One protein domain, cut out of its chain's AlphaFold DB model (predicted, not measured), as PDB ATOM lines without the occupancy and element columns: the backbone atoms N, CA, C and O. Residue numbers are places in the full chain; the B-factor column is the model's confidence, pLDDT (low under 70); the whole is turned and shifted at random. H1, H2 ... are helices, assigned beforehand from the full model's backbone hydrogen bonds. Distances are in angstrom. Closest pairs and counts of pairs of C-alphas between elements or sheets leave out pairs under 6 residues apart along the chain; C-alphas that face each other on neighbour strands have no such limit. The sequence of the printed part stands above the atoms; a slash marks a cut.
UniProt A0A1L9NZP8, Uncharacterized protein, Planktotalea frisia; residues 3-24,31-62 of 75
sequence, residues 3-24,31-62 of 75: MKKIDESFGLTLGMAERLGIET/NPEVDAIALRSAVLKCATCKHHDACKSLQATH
ATOM      1  N   MET A   3      -8.553 -69.371  20.536       85.50
ATOM      2  CA  MET A   3      -9.649 -70.257  20.952       85.50
ATOM      3  C   MET A   3     -11.029 -69.782  20.465       85.50
ATOM      4  O   MET A   3     -11.797 -70.573  19.932       85.50
ATOM      5  N   LYS A   4     -11.308 -68.471  20.548       89.00
ATOM      6  CA  LYS A   4     -12.563 -67.876  20.051       89.00
ATOM      7  C   LYS A   4     -12.740 -68.091  18.543       89.00
ATOM      8  O   LYS A   4     -13.840 -68.346  18.076       89.00
ATOM      9  N   LYS A   5     -11.647 -68.023  17.774       91.69
ATOM     10  CA  LYS A   5     -11.687 -68.258  16.326       91.69
ATOM     11  C   LYS A   5     -12.019 -69.715  16.002       91.69
ATOM     12  O   LYS A   5     -12.742 -69.956  15.041       91.69
ATOM     13  N   ILE A   6     -11.502 -70.669  16.778       94.38
ATOM     14  CA  ILE A   6     -11.828 -72.093  16.625       94.38
ATOM     15  C   ILE A   6     -13.311 -72.342  16.915       94.38
ATOM     16  O   ILE A   6     -13.971 -72.981  16.105       94.38
ATOM     17  N   ASP A   7     -13.835 -71.781  18.004       94.56
ATOM     18  CA  ASP A   7     -15.247 -71.909  18.384       94.56
ATOM     19  C   ASP A   7     -16.195 -71.329  17.317       94.56
ATOM     20  O   ASP A   7     -17.085 -72.013  16.815       94.56
ATOM     21  N   GLU A   8     -15.921 -70.112  16.831       95.50
ATOM     22  CA  GLU A   8     -16.685 -69.526  15.719       95.50
ATOM     23  C   GLU A   8     -16.604 -70.375  14.439       95.50
ATOM     24  O   GLU A   8     -17.581 -70.509  13.702       95.50
ATOM     25  N   SER A   9     -15.441 -70.974  14.170       96.69
ATOM     26  CA  SER A   9     -15.250 -71.857  13.013       96.69
ATOM     27  C   SER A   9     -16.033 -73.154  13.141       96.69
ATOM     28  O   SER A   9     -16.486 -73.681  12.127       96.69
ATOM     29  N   PHE A  10     -16.178 -73.667  14.361       95.69
ATOM     30  CA  PHE A  10     -16.986 -74.840  14.658       95.69
ATOM     31  C   PHE A  10     -18.450 -74.580  14.316       95.69
ATOM     32  O   PHE A  10     -19.008 -75.291  13.480       95.69
ATOM     33  N   GLY A  11     -19.018 -73.491  14.845       95.44
ATOM     34  CA  GLY A  11     -20.387 -73.080  14.529       95.44
ATOM     35  C   GLY A  11     -20.612 -72.868  13.028       95.44
ATOM     36  O   GLY A  11     -21.559 -73.410  12.466       95.44
ATOM     37  N   LEU A  12     -19.702 -72.159  12.350       96.75
ATOM     38  CA  LEU A  12     -19.803 -71.930  10.904       96.75
ATOM     39  C   LEU A  12     -19.687 -73.209  10.070       96.75
ATOM     40  O   LEU A  12     -20.336 -73.309   9.033       96.75
ATOM     41  N   THR A  13     -18.863 -74.168  10.495       95.94
ATOM     42  CA  THR A  13     -18.691 -75.440   9.775       95.94
ATOM     43  C   THR A  13     -19.963 -76.277   9.863       95.94
ATOM     44  O   THR A  13     -20.452 -76.733   8.834       95.94
ATOM     45  N   LEU A  14     -20.536 -76.424  11.063       94.31
ATOM     46  CA  LEU A  14     -21.793 -77.153  11.244       94.31
ATOM     47  C   LEU A  14     -22.965 -76.459  10.541       94.31
ATOM     48  O   LEU A  14     -23.756 -77.116   9.873       94.31
ATOM     49  N   GLY A  15     -23.049 -75.129  10.635       95.06
ATOM     50  CA  GLY A  15     -24.112 -74.365   9.986       95.06
ATOM     51  C   GLY A  15     -24.055 -74.409   8.456       95.06
ATOM     52  O   GLY A  15     -25.108 -74.393   7.816       95.06
ATOM     53  N   MET A  16     -22.857 -74.493   7.862       96.25
ATOM     54  CA  MET A  16     -22.699 -74.690   6.415       96.25
ATOM     55  C   MET A  16     -23.160 -76.089   6.006       96.25
ATOM     56  O   MET A  16     -23.977 -76.219   5.100       96.25
ATOM     57  N   ALA A  17     -22.696 -77.115   6.724       93.62
ATOM     58  CA  ALA A  17     -23.067 -78.495   6.450       93.62
ATOM     59  C   ALA A  17     -24.586 -78.713   6.527       93.62
ATOM     60  O   ALA A  17     -25.163 -79.305   5.622       93.62
ATOM     61  N   GLU A  18     -25.248 -78.149   7.543       93.50
ATOM     62  CA  GLU A  18     -26.709 -78.191   7.665       93.50
ATOM     63  C   GLU A  18     -27.412 -77.586   6.443       93.50
ATOM     64  O   GLU A  18     -28.327 -78.192   5.893       93.50
ATOM     65  N   ARG A  19     -26.965 -76.414   5.979       95.19
ATOM     66  CA  ARG A  19     -27.574 -75.730   4.826       95.19
ATOM     67  C   ARG A  19     -27.370 -76.479   3.517       95.19
ATOM     68  O   ARG A  19     -28.209 -76.359   2.634       95.19
ATOM     69  N   LEU A  20     -26.292 -77.245   3.400       94.75
ATOM     70  CA  LEU A  20     -26.016 -78.098   2.244       94.75
ATOM     71  C   LEU A  20     -26.669 -79.481   2.341       94.75
ATOM     72  O   LEU A  20     -26.485 -80.304   1.448       94.75
ATOM     73  N   GLY A  21     -27.398 -79.768   3.425       91.50
ATOM     74  CA  GLY A  21     -27.991 -81.086   3.654       91.50
ATOM     75  C   GLY A  21     -26.957 -82.181   3.932       91.50
ATOM     76  O   GLY A  21     -27.220 -83.356   3.688       91.50
ATOM     77  N   ILE A  22     -25.769 -81.815   4.418       87.88
ATOM     78  CA  ILE A  22     -24.736 -82.766   4.824       87.88
ATOM     79  C   ILE A  22     -25.030 -83.212   6.254       87.88
ATOM     80  O   ILE A  22     -25.062 -82.411   7.189       87.88
ATOM     81  N   GLU A  23     -25.185 -84.518   6.431       72.50
ATOM     82  CA  GLU A  23     -25.394 -85.148   7.731       72.50
ATOM     83  C   GLU A  23     -24.138 -85.040   8.613       72.50
ATOM     84  O   GLU A  23     -23.304 -85.942   8.673       72.50
ATOM     85  N   THR A  24     -23.983 -83.928   9.333       62.31
ATOM     86  CA  THR A  24     -22.959 -83.795  10.377       62.31
ATOM     87  C   THR A  24     -23.514 -84.271  11.709       62.31
ATOM     88  O   THR A  24     -24.252 -83.550  12.380       62.31
ATOM     89  N   ASN A  31     -18.786 -95.147  12.470       80.19
ATOM     90  CA  ASN A  31     -17.461 -94.796  12.972       80.19
ATOM     91  C   ASN A  31     -17.362 -93.333  13.481       80.19
ATOM     92  O   ASN A  31     -16.865 -92.452  12.771       80.19
ATOM     93  N   PRO A  32     -17.766 -93.071  14.737       79.50
ATOM     94  CA  PRO A  32     -17.742 -91.732  15.334       79.50
ATOM     95  C   PRO A  32     -16.351 -91.082  15.415       79.50
ATOM     96  O   PRO A  32     -16.235 -89.856  15.392       79.50
ATOM     97  N   GLU A  33     -15.281 -91.876  15.514       84.06
ATOM     98  CA  GLU A  33     -13.910 -91.354  15.592       84.06
ATOM     99  C   GLU A  33     -13.464 -90.740  14.263       84.06
ATOM    100  O   GLU A  33     -12.868 -89.658  14.239       84.06
ATOM    101  N   VAL A  34     -13.789 -91.400  13.147       82.38
ATOM    102  CA  VAL A  34     -13.493 -90.894  11.800       82.38
ATOM    103  C   VAL A  34     -14.220 -89.574  11.553       82.38
ATOM    104  O   VAL A  34     -13.606 -88.618  11.069       82.38
ATOM    105  N   ASP A  35     -15.481 -89.472  11.971       82.81
ATOM    106  CA  ASP A  35     -16.264 -88.242  11.832       82.81
ATOM    107  C   ASP A  35     -15.709 -87.106  12.693       82.81
ATOM    108  O   ASP A  35     -15.615 -85.963  12.238       82.81
ATOM    109  N   ALA A  36     -15.267 -87.408  13.917       85.50
ATOM    110  CA  ALA A  36     -14.637 -86.425  14.791       85.50
ATOM    111  C   ALA A  36     -13.326 -85.881  14.193       85.50
ATOM    112  O   ALA A  36     -13.063 -84.675  14.255       85.50
ATOM    113  N   ILE A  37     -12.513 -86.739  13.566       89.88
ATOM    114  CA  ILE A  37     -11.278 -86.333  12.878       89.88
ATOM    115  C   ILE A  37     -11.593 -85.469  11.649       89.88
ATOM    116  O   ILE A  37     -10.929 -84.445  11.429       89.88
ATOM    117  N   ALA A  38     -12.610 -85.841  10.866       88.31
ATOM    118  CA  ALA A  38     -13.056 -85.074   9.708       88.31
ATOM    119  C   ALA A  38     -13.572 -83.687  10.121       88.31
ATOM    120  O   ALA A  38     -13.119 -82.674   9.578       88.31
ATOM    121  N   LEU A  39     -14.425 -83.623  11.149       89.75
ATOM    122  CA  LEU A  39     -14.949 -82.376  11.703       89.75
ATOM    123  C   LEU A  39     -13.823 -81.492  12.239       89.75
ATOM    124  O   LEU A  39     -13.724 -80.325  11.863       89.75
ATOM    125  N   ARG A  40     -12.909 -82.045  13.045       93.31
ATOM    126  CA  ARG A  40     -11.734 -81.308  13.535       93.31
ATOM    127  C   ARG A  40     -10.928 -80.714  12.380       93.31
ATOM    128  O   ARG A  40     -10.517 -79.555  12.441       93.31
ATOM    129  N   SER A  41     -10.710 -81.488  11.320       94.31
ATOM    130  CA  SER A  41      -9.961 -81.040  10.142       94.31
ATOM    131  C   SER A  41     -10.678 -79.910   9.400       94.31
ATOM    132  O   SER A  41     -10.042 -78.915   9.042       94.31
ATOM    133  N   ALA A  42     -11.995 -80.019   9.216       94.62
ATOM    134  CA  ALA A  42     -12.814 -78.971   8.615       94.62
ATOM    135  C   ALA A  42     -12.766 -77.677   9.445       94.62
ATOM    136  O   ALA A  42     -12.511 -76.597   8.910       94.62
ATOM    137  N   VAL A  43     -12.892 -77.768  10.767       95.44
ATOM    138  CA  VAL A  43     -12.851 -76.603  11.666       95.44
ATOM    139  C   VAL A  43     -11.510 -75.877  11.590       95.44
ATOM    140  O   VAL A  43     -11.482 -74.652  11.486       95.44
ATOM    141  N   LEU A  44     -10.390 -76.606  11.557       95.75
ATOM    142  CA  LEU A  44      -9.058 -76.005  11.419       95.75
ATOM    143  C   LEU A  44      -8.860 -75.318  10.053       95.75
ATOM    144  O   LEU A  44      -8.269 -74.233   9.983       95.75
ATOM    145  N   LYS A  45      -9.404 -75.889   8.967       95.50
ATOM    146  CA  LYS A  45      -9.444 -75.229   7.648       95.50
ATOM    147  C   LYS A  45     -10.322 -73.974   7.675       95.50
ATOM    148  O   LYS A  45      -9.931 -72.940   7.131       95.50
ATOM    149  N   CYS A  46     -11.480 -74.024   8.329       96.62
ATOM    150  CA  CYS A  46     -12.373 -72.874   8.474       96.62
ATOM    151  C   CYS A  46     -11.719 -71.757   9.302       96.62
ATOM    152  O   CYS A  46     -11.780 -70.592   8.915       96.62
ATOM    153  N   ALA A  47     -10.999 -72.092  10.374       95.94
ATOM    154  CA  ALA A  47     -10.344 -71.125  11.259       95.94
ATOM    155  C   ALA A  47      -9.289 -70.259  10.577       95.94
ATOM    156  O   ALA A  47      -9.047 -69.126  10.992       95.94
ATOM    157  N   THR A  48      -8.697 -70.771   9.502       93.88
ATOM    158  CA  THR A  48      -7.709 -70.057   8.694       93.88
ATOM    159  C   THR A  48      -8.329 -69.358   7.468       93.88
ATOM    160  O   THR A  48      -7.612 -68.730   6.691       93.88
ATOM    161  N   CYS A  49      -9.658 -69.412   7.297       95.19
ATOM    162  CA  CYS A  49     -10.386 -68.663   6.270       95.19
ATOM    163  C   CYS A  49     -10.539 -67.176   6.645       95.19
ATOM    164  O   CYS A  49     -10.818 -66.824   7.796       95.19
ATOM    165  N   LYS A  50     -10.402 -66.300   5.642       95.12
ATOM    166  CA  LYS A  50     -10.536 -64.839   5.784       95.12
ATOM    167  C   LYS A  50     -11.977 -64.331   5.623       95.12
ATOM    168  O   LYS A  50     -12.243 -63.186   5.957       95.12
ATOM    169  N   HIS A  51     -12.905 -65.177   5.176       96.62
ATOM    170  CA  HIS A  51     -14.276 -64.798   4.802       96.62
ATOM    171  C   HIS A  51     -15.329 -65.212   5.845       96.62
ATOM    172  O   HIS A  51     -16.445 -65.589   5.500       96.62
ATOM    173  N   HIS A  52     -14.981 -65.188   7.138       95.75
ATOM    174  CA  HIS A  52     -15.910 -65.578   8.211       95.75
ATOM    175  C   HIS A  52     -17.160 -64.711   8.256       95.75
ATOM    176  O   HIS A  52     -18.249 -65.253   8.387       95.75
ATOM    177  N   ASP A  53     -17.018 -63.395   8.114       97.00
ATOM    178  CA  ASP A  53     -18.166 -62.490   8.199       97.00
ATOM    179  C   ASP A  53     -19.101 -62.663   6.998       97.00
ATOM    180  O   ASP A  53     -20.311 -62.756   7.179       97.00
ATOM    181  N   ALA A  54     -18.549 -62.853   5.794       97.62
ATOM    182  CA  ALA A  54     -19.335 -63.215   4.614       97.62
ATOM    183  C   ALA A  54     -20.086 -64.543   4.816       97.62
ATOM    184  O   ALA A  54     -21.272 -64.635   4.507       97.62
ATOM    185  N   CYS A  55     -19.430 -65.547   5.411       97.75
ATOM    186  CA  CYS A  55     -20.059 -66.822   5.752       97.75
ATOM    187  C   CYS A  55     -21.188 -66.665   6.776       97.75
ATOM    188  O   CYS A  55     -22.269 -67.211   6.571       97.75
ATOM    189  N   LYS A  56     -20.978 -65.867   7.830       97.50
ATOM    190  CA  LYS A  56     -22.016 -65.543   8.821       97.50
ATOM    191  C   LYS A  56     -23.225 -64.891   8.148       97.50
ATOM    192  O   LYS A  56     -24.347 -65.328   8.380       97.50
ATOM    193  N   SER A  57     -23.009 -63.893   7.292       98.12
ATOM    194  CA  SER A  57     -24.088 -63.206   6.572       98.12
ATOM    195  C   SER A  57     -24.838 -64.131   5.612       98.12
ATOM    196  O   SER A  57     -26.069 -64.109   5.588       98.12
ATOM    197  N   LEU A  58     -24.124 -64.973   4.859       98.00
ATOM    198  CA  LEU A  58     -24.734 -65.963   3.971       98.00
ATOM    199  C   LEU A  58     -25.624 -66.928   4.763       98.00
ATOM    200  O   LEU A  58     -26.800 -67.088   4.450       98.00
ATOM    201  N   GLN A  59     -25.088 -67.514   5.836       97.44
ATOM    202  CA  GLN A  59     -25.828 -68.459   6.667       97.44
ATOM    203  C   GLN A  59     -27.010 -67.805   7.400       97.44
ATOM    204  O   GLN A  59     -28.047 -68.438   7.572       97.44
ATOM    205  N   ALA A  60     -26.904 -66.537   7.802       97.94
ATOM    206  CA  ALA A  60     -28.005 -65.809   8.435       97.94
ATOM    207  C   ALA A  60     -29.180 -65.533   7.480       97.94
ATOM    208  O   ALA A  60     -30.302 -65.334   7.936       97.94
ATOM    209  N   THR A  61     -28.925 -65.503   6.169       97.94
ATOM    210  CA  THR A  61     -29.916 -65.136   5.143       97.94
ATOM    211  C   THR A  61     -30.453 -66.326   4.352       97.94
ATOM    212  O   THR A  61     -31.461 -66.182   3.667       97.94
ATOM    213  N   HIS A  62     -29.821 -67.496   4.465       97.81
ATOM    214  CA  HIS A  62     -30.192 -68.704   3.730       97.81
ATOM    215  C   HIS A  62     -30.387 -69.874   4.691       97.81
ATOM    216  O   HIS A  62     -29.515 -70.172   5.508       97.81
TER     217      HIS A  62
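This is residues 3 to 24 and 31 to 62 of the 75 residues of an uncharacterized protein of Planktotalea frisia (UniProt A0A1L9NZP8). Three helices make a flat group with the longest, H1, in the middle: H3 runs beside it on one side, and the last part of H2, residues 42 to 47, packs on it while the rest of H2 reaches away on the other side. A tight link joins H2 to H3. The printed part has 54 residues with three named helices, H1, H2 and H3 in chain order, and no named strand; the class is all helix. The whole is compact, with a radius of gyration of the C-alphas of 11.2 A, and spans 33 by 26 by 13 A.

Find C-alpha 3 at (-9.649, -70.257, 20.952); from there H1, residues 3 to 19, runs 24.7 A to C-alpha 19 at (-27.574, -75.730, 4.826). Look next at H2, residues 32 to 47, which is 22.3 A long. H3, residues 52 to 61, covers 14.3 A and ends at C-alpha 61 at (-29.916, -65.136, 5.143).

Start at H1. H2 touches it with residues 42 to 47 alone; the closest C-alphas, those of Ser 9 and Ala 47, are 5.3 A apart. These two run opposite ways at a steep tilt of 68 degrees, only just short of about perpendicular. H3 touches H1 too, its closest C-alphas being those of Met 16 and Gln 59, 7.0 A apart. They run the same way at a tilt of 37 degrees, only just steep. H2 and H3 are only just apart, the closest C-alphas at 8.1 A. In H1, H2 and H3 every O i to N i+4 pair is within hydrogen-bond range.

The C-alphas of Asn 31 and Thr 61 are the two farthest apart, at 33.1 A. Residues 25 to 30 are not printed; across this cut, in the link from H1 to H2, C-alphas 24 and 31 are 12.6 A apart. The mean pLDDT of the printed part is 92.3, and residue 24 is under 70.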